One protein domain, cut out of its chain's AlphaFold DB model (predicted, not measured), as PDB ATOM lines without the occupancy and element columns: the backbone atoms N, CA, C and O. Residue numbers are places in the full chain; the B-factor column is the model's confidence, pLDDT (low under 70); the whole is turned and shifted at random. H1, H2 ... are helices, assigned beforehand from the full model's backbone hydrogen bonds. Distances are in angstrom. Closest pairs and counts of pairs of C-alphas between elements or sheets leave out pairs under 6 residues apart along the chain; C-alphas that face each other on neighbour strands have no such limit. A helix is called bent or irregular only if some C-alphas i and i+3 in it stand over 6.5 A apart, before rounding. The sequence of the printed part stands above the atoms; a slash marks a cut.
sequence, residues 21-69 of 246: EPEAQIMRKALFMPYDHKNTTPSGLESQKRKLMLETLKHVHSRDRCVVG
ATOM      1  N   GLU A  21      -3.525  23.941  23.820       69.00
ATOM      2  CA  GLU A  21      -4.813  23.259  23.633       69.00
ATOM      3  C   GLU A  21      -4.839  22.204  22.493       69.00
ATOM      4  O   GLU A  21      -5.366  21.105  22.726       69.00
ATOM      5  N   PRO A  22      -4.235  22.434  21.303       71.12
ATOM      6  CA  PRO A  22      -4.164  21.407  20.259       71.12
ATOM      7  C   PRO A  22      -3.320  20.180  20.651       71.12
ATOM      8  O   PRO A  22      -3.694  19.047  20.341       71.12
ATOM      9  N   GLU A  23      -2.225  20.358  21.388       56.97
ATOM     10  CA  GLU A  23      -1.354  19.264  21.847       56.97
ATOM     11  C   GLU A  23      -2.030  18.453  22.962       56.97
ATOM     12  O   GLU A  23      -2.019  17.216  22.949       56.97
ATOM     13  N   ALA A  24      -2.737  19.137  23.868       71.56
ATOM     14  CA  ALA A  24      -3.569  18.504  24.887       71.56
ATOM     15  C   ALA A  24      -4.750  17.717  24.281       71.56
ATOM     16  O   ALA A  24      -5.204  16.730  24.866       71.56
ATOM     17  N   GLN A  25      -5.270  18.113  23.112       66.00
ATOM     18  CA  GLN A  25      -6.286  17.339  22.384       66.00
ATOM     19  C   GLN A  25      -5.711  16.069  21.741       66.00
ATOM     20  O   GLN A  25      -6.380  15.032  21.753       66.00
ATOM     21  N   ILE A  26      -4.485  16.111  21.211       66.00
ATOM     22  CA  ILE A  26      -3.814  14.934  20.632       66.00
ATOM     23  C   ILE A  26      -3.474  13.924  21.732       66.00
ATOM     24  O   ILE A  26      -3.820  12.749  21.610       66.00
ATOM     25  N   MET A  27      -2.896  14.385  22.844       57.03
ATOM     26  CA  MET A  27      -2.611  13.550  24.016       57.03
ATOM     27  C   MET A  27      -3.882  12.920  24.588       57.03
ATOM     28  O   MET A  27      -3.889  11.727  24.888       57.03
ATOM     29  N   ARG A  28      -4.997  13.664  24.650       60.44
ATOM     30  CA  ARG A  28      -6.289  13.100  25.068       60.44
ATOM     31  C   ARG A  28      -6.788  12.000  24.128       60.44
ATOM     32  O   ARG A  28      -7.257  10.977  24.606       60.44
ATOM     33  N   LYS A  29      -6.649  12.164  22.809       57.00
ATOM     34  CA  LYS A  29      -7.049  11.143  21.820       57.00
ATOM     35  C   LYS A  29      -6.125   9.917  21.805       57.00
ATOM     36  O   LYS A  29      -6.582   8.830  21.456       57.00
ATOM     37  N   ALA A  30      -4.850  10.090  22.150       53.03
ATOM     38  CA  ALA A  30      -3.851   9.023  22.154       53.03
ATOM     39  C   ALA A  30      -3.846   8.207  23.459       53.03
ATOM     40  O   ALA A  30      -3.718   6.986  23.408       53.03
ATOM     41  N   LEU A  31      -4.003   8.867  24.614       46.25
ATOM     42  CA  LEU A  31      -3.941   8.232  25.937       46.25
ATOM     43  C   LEU A  31      -5.304   7.732  26.425       46.25
ATOM     44  O   LEU A  31      -5.366   6.696  27.084       46.25
ATOM     45  N   PHE A  32      -6.404   8.407  26.074       44.66
ATOM     46  CA  PHE A  32      -7.748   7.909  26.362       44.66
ATOM     47  C   PHE A  32      -8.270   7.164  25.143       44.66
ATOM     48  O   PHE A  32      -8.739   7.748  24.166       44.66
ATOM     49  N   MET A  33      -8.190   5.837  25.198       43.84
ATOM     50  CA  MET A  33      -8.836   4.995  24.203       43.84
ATOM     51  C   MET A  33     -10.339   5.329  24.165       43.84
ATOM     52  O   MET A  33     -10.999   5.206  25.197       43.84
ATOM     53  N   PRO A  34     -10.939   5.668  23.006       44.28
ATOM     54  CA  PRO A  34     -12.357   6.049  22.912       44.28
ATOM     55  C   PRO A  34     -13.349   4.898  23.190       44.28
ATOM     56  O   PRO A  34     -14.540   5.011  22.905       44.28
ATOM     57  N   TYR A  35     -12.874   3.785  23.751       48.75
ATOM     58  CA  TYR A  35     -13.626   2.551  23.973       48.75
ATOM     59  C   TYR A  35     -13.543   2.025  25.410       48.75
ATOM     60  O   TYR A  35     -14.070   0.949  25.669       48.75
ATOM     61  N   ASP A  36     -12.949   2.771  26.348       45.25
ATOM     62  CA  ASP A  36     -12.769   2.316  27.741       45.25
ATOM     63  C   ASP A  36     -14.099   2.003  28.471       45.25
ATOM     64  O   ASP A  36     -14.137   1.273  29.452       45.25
ATOM     65  N   HIS A  37     -15.231   2.483  27.944       50.19
ATOM     66  CA  HIS A  37     -16.575   2.244  28.484       50.19
ATOM     67  C   HIS A  37     -17.487   1.415  27.562       50.19
ATOM     68  O   HIS A  37     -18.685   1.301  27.823       50.19
ATOM     69  N   LYS A  38     -16.969   0.861  26.456       49.25
ATOM     70  CA  LYS A  38     -17.760   0.020  25.545       49.25
ATOM     71  C   LYS A  38     -17.251  -1.413  25.591       49.25
ATOM     72  O   LYS A  38     -16.103  -1.683  25.252       49.25
ATOM     73  N   ASN A  39     -18.150  -2.338  25.922       55.03
ATOM     74  CA  ASN A  39     -17.871  -3.778  25.996       55.03
ATOM     75  C   ASN A  39     -17.736  -4.450  24.617       55.03
ATOM     76  O   ASN A  39     -17.824  -5.671  24.497       55.03
ATOM     77  N   THR A  40     -17.562  -3.660  23.559       56.75
ATOM     78  CA  THR A  40     -17.566  -4.139  22.184       56.75
ATOM     79  C   THR A  40     -16.335  -3.600  21.483       56.75
ATOM     80  O   THR A  40     -16.185  -2.390  21.308       56.75
ATOM     81  N   THR A  41     -15.458  -4.502  21.043       69.00
ATOM     82  CA  THR A  41     -14.395  -4.151  20.106       69.00
ATOM     83  C   THR A  41     -15.052  -3.662  18.809       69.00
ATOM     84  O   THR A  41     -15.845  -4.409  18.230       69.00
ATOM     85  N   PRO A  42     -14.786  -2.427  18.344       70.31
ATOM     86  CA  PRO A  42     -15.369  -1.931  17.095       70.31
ATOM     87  C   PRO A  42     -14.986  -2.860  15.935       70.31
ATOM     88  O   PRO A  42     -13.883  -3.398  15.913       70.31
ATOM     89  N   SER A  43     -15.870  -3.088  14.968       83.88
ATOM     90  CA  SER A  43     -15.533  -3.850  13.759       83.88
ATOM     91  C   SER A  43     -14.762  -2.979  12.751       83.88
ATOM     92  O   SER A  43     -14.814  -1.751  12.814       83.88
ATOM     93  N   GLY A  44     -14.028  -3.607  11.826       94.06
ATOM     94  CA  GLY A  44     -13.347  -2.927  10.714       94.06
ATOM     95  C   GLY A  44     -11.815  -2.976  10.754       94.06
ATOM     96  O   GLY A  44     -11.207  -3.658  11.575       94.06
ATOM     97  N   LEU A  45     -11.181  -2.243   9.834       89.62
ATOM     98  CA  LEU A  45      -9.723  -2.243   9.648       89.62
ATOM     99  C   LEU A  45      -8.967  -1.800  10.914       89.62
ATOM    100  O   LEU A  45      -7.924  -2.354  11.258       89.62
ATOM    101  N   GLU A  46      -9.516  -0.835  11.648       82.44
ATOM    102  CA  GLU A  46      -8.887  -0.295  12.855       82.44
ATOM    103  C   GLU A  46      -8.844  -1.300  14.015       82.44
ATOM    104  O   GLU A  46      -7.895  -1.297  14.799       82.44
ATOM    105  N   SER A  47      -9.813  -2.217  14.124       83.00
ATOM    106  CA  SER A  47      -9.725  -3.287  15.124       83.00
ATOM    107  C   SER A  47      -8.812  -4.422  14.708       83.00
ATOM    108  O   SER A  47      -8.162  -4.999  15.577       83.00
ATOM    109  N   GLN A  48      -8.679  -4.691  13.408       88.50
ATOM    110  CA  GLN A  48      -7.672  -5.626  12.905       88.50
ATOM    111  C   GLN A  48      -6.254  -5.130  13.214       88.50
ATOM    112  O   GLN A  48      -5.457  -5.894  13.755       88.50
ATOM    113  N   LYS A  49      -5.962  -3.840  12.984       87.75
ATOM    114  CA  LYS A  49      -4.672  -3.226  13.356       87.75
ATOM    115  C   LYS A  49      -4.402  -3.325  14.857       87.75
ATOM    116  O   LYS A  49      -3.317  -3.718  15.273       87.75
ATOM    117  N   ARG A  50      -5.403  -3.004  15.681       79.50
ATOM    118  CA  ARG A  50      -5.277  -3.045  17.144       79.50
ATOM    119  C   ARG A  50      -5.072  -4.471  17.661       79.50
ATOM    120  O   ARG A  50      -4.244  -4.685  18.539       79.50
ATOM    121  N   LYS A  51      -5.778  -5.446  17.085       85.44
ATOM    122  CA  LYS A  51      -5.598  -6.871  17.380       85.44
ATOM    123  C   LYS A  51      -4.187  -7.334  17.018       85.44
ATOM    124  O   LYS A  51      -3.526  -7.924  17.863       85.44
ATOM    125  N   LEU A  52      -3.706  -6.984  15.825       90.62
ATOM    126  CA  LEU A  52      -2.348  -7.304  15.383       90.62
ATOM    127  C   LEU A  52      -1.288  -6.694  16.312       90.62
ATOM    128  O   LEU A  52      -0.313  -7.356  16.660       90.62
ATOM    129  N   MET A  53      -1.494  -5.456  16.766       89.12
ATOM    130  CA  MET A  53      -0.607  -4.802  17.732       89.12
ATOM    131  C   MET A  53      -0.569  -5.551  19.072       89.12
ATOM    132  O   MET A  53       0.510  -5.809  19.599       89.12
ATOM    133  N   LEU A  54      -1.729  -5.947  19.609       84.50
ATOM    134  CA  LEU A  54      -1.813  -6.709  20.860       84.50
ATOM    135  C   LEU A  54      -1.205  -8.112  20.730       84.50
ATOM    136  O   LEU A  54      -0.516  -8.561  21.644       84.50
ATOM    137  N   GLU A  55      -1.410  -8.788  19.599       84.94
ATOM    138  CA  GLU A  55      -0.785 -10.081  19.294       84.94
ATOM    139  C   GLU A  55       0.738  -9.951  19.178       84.94
ATOM    140  O   GLU A  55       1.469 -10.759  19.749       84.94
ATOM    141  N   THR A  56       1.225  -8.887  18.536       87.38
ATOM    142  CA  THR A  56       2.663  -8.593  18.435       87.38
ATOM    143  C   THR A  56       3.271  -8.363  19.817       87.38
ATOM    144  O   THR A  56       4.283  -8.971  20.157       87.38
ATOM    145  N   LEU A  57       2.627  -7.546  20.657       79.38
ATOM    146  CA  LEU A  57       3.074  -7.302  22.031       79.38
ATOM    147  C   LEU A  57       3.069  -8.582  22.873       79.38
ATOM    148  O   LEU A  57       4.026  -8.855  23.603       79.38
ATOM    149  N   LYS A  58       2.016  -9.396  22.748       86.06
ATOM    150  CA  LYS A  58       1.908 -10.698  23.412       86.06
ATOM    151  C   LYS A  58       3.049 -11.632  22.995       86.06
ATOM    152  O   LYS A  58       3.665 -12.265  23.859       86.06
ATOM    153  N   HIS A  59       3.362 -11.694  21.707       87.38
ATOM    154  CA  HIS A  59       4.426 -12.545  21.195       87.38
ATOM    155  C   HIS A  59       5.808 -12.071  21.671       87.38
ATOM    156  O   HIS A  59       6.553 -12.839  22.284       87.38
ATOM    157  N   VAL A  60       6.118 -10.784  21.477       85.44
ATOM    158  CA  VAL A  60       7.434 -10.196  21.778       85.44
ATOM    159  C   VAL A  60       7.739 -10.217  23.275       85.44
ATOM    160  O   VAL A  60       8.819 -10.645  23.680       85.44
ATOM    161  N   HIS A  61       6.795  -9.786  24.113       77.62
ATOM    162  CA  HIS A  61       7.072  -9.577  25.535       77.62
ATOM    163  C   HIS A  61       6.680 -10.765  26.408       77.62
ATOM    164  O   HIS A  61       7.294 -10.994  27.449       77.62
ATOM    165  N   SER A  62       5.677 -11.542  25.993       78.12
ATOM    166  CA  SER A  62       5.136 -12.630  26.815       78.12
ATOM    167  C   SER A  62       5.391 -14.027  26.250       78.12
ATOM    168  O   SER A  62       5.054 -15.005  26.923       78.12
ATOM    169  N   ARG A  63       6.005 -14.161  25.060       87.50
ATOM    170  CA  ARG A  63       6.166 -15.446  24.346       87.50
ATOM    171  C   ARG A  63       4.853 -16.227  24.277       87.50
ATOM    172  O   ARG A  63       4.817 -17.421  24.561       87.50
ATOM    173  N   ASP A  64       3.763 -15.508  24.038       83.19
ATOM    174  CA  ASP A  64       2.404 -16.049  23.985       83.19
ATOM    175  C   ASP A  64       1.851 -16.652  25.288       83.19
ATOM    176  O   ASP A  64       0.757 -17.213  25.287       83.19
ATOM    177  N   ARG A  65       2.540 -16.466  26.423       71.75
ATOM    178  CA  ARG A  65       2.147 -17.023  27.731       71.75
ATOM    179  C   ARG A  65       1.166 -16.162  28.530       71.75
ATOM    180  O   ARG A  65       0.655 -16.629  29.541       71.75
ATOM    181  N   CYS A  66       0.896 -14.931  28.095       74.44
ATOM    182  CA  CYS A  66      -0.016 -14.006  28.773       74.44
ATOM    183  C   CYS A  66      -1.226 -13.674  27.894       74.44
ATOM    184  O   CYS A  66      -1.128 -13.623  26.665       74.44
ATOM    185  N   VAL A  67      -2.367 -13.410  28.530       66.19
ATOM    186  CA  VAL A  67      -3.556 -12.865  27.864       66.19
ATOM    187  C   VAL A  67      -3.499 -11.345  27.970       66.19
ATOM    188  O   VAL A  67      -3.478 -10.804  29.072       66.19
ATOM    189  N   VAL A  68      -3.471 -10.659  26.828       68.62
ATOM    190  CA  VAL A  68      -3.587  -9.198  26.756       68.62
ATOM    191  C   VAL A  68      -4.996  -8.885  26.260       68.62
ATOM    192  O   VAL A  68      -5.313  -9.136  25.099       68.62
ATOM    193  N   GLY A  69      -5.864  -8.417  27.154       63.69
ATOM    194  CA  GLY A  69      -7.242  -8.032  26.838       63.69
ATOM    195  C   GLY A  69      -7.443  -6.523  26.939       63.69
ATOM    196  O   GLY A  69      -6.762  -5.860  27.721       63.69
TER     197      GLY A  69
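Overview. This is residues 21 to 69 of the 246 residues of the protein "Peptidase M14, carboxypeptidase A" of Artemisia annua (UniProt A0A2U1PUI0). Two helices that do not pack on each other, H2 the longer, are strung on one long looping link, and together they make an open, elongated shape with no packed core. Residues 21 to 40, which hold H1, stick out from the rest, and after H2 the tail of residues 63 to 69 folds back. The printed part has 49 residues, with two named helices in the order H1, H2 and no named strand; its class is all helix. The whole is loose, with a radius of gyration of the C-alphas of 13.5 A, and spans 41 by 23 by 20 A.

Along the chain. Find C-alpha 45 at (-9.723, -2.243, 9.648); from there H2, residues 45 to 62, runs 25.0 A to C-alpha 62 at (5.136, -12.630, 26.815). Then look at C-alpha 21 at (-4.813, 23.259, 23.633), where H1, residues 21 to 31, begins; it runs 15.2 A to C-alpha 31 at (-3.941, 8.232, 25.937), mainly along falling y. Neither helix is bent.

Arrangement. H2 and H1 are apart: no C-alpha of the one is within 8 A of the other. Residues 42 to 49, of which 45 to 49 belong to H2, stand free, as do residues 21 to 40, of which 21 to 31 belong to H1. In both helices you will find every O i to N i+4 pair within hydrogen-bond range.

Size, cuts and confidence. The farthest C-alphas, those of Glu 21 and Arg 65, are 41.1 A apart. The printed part has no cut. The link from H1 to H2, residues 32 to 44, is long. In the B-factor column the mean pLDDT of the printed part is 70.9; residue 21, residue 23, residues 25 to 41 and residues 67 to 69 are under 70. The mean is 85 for H2 and 61 for H1.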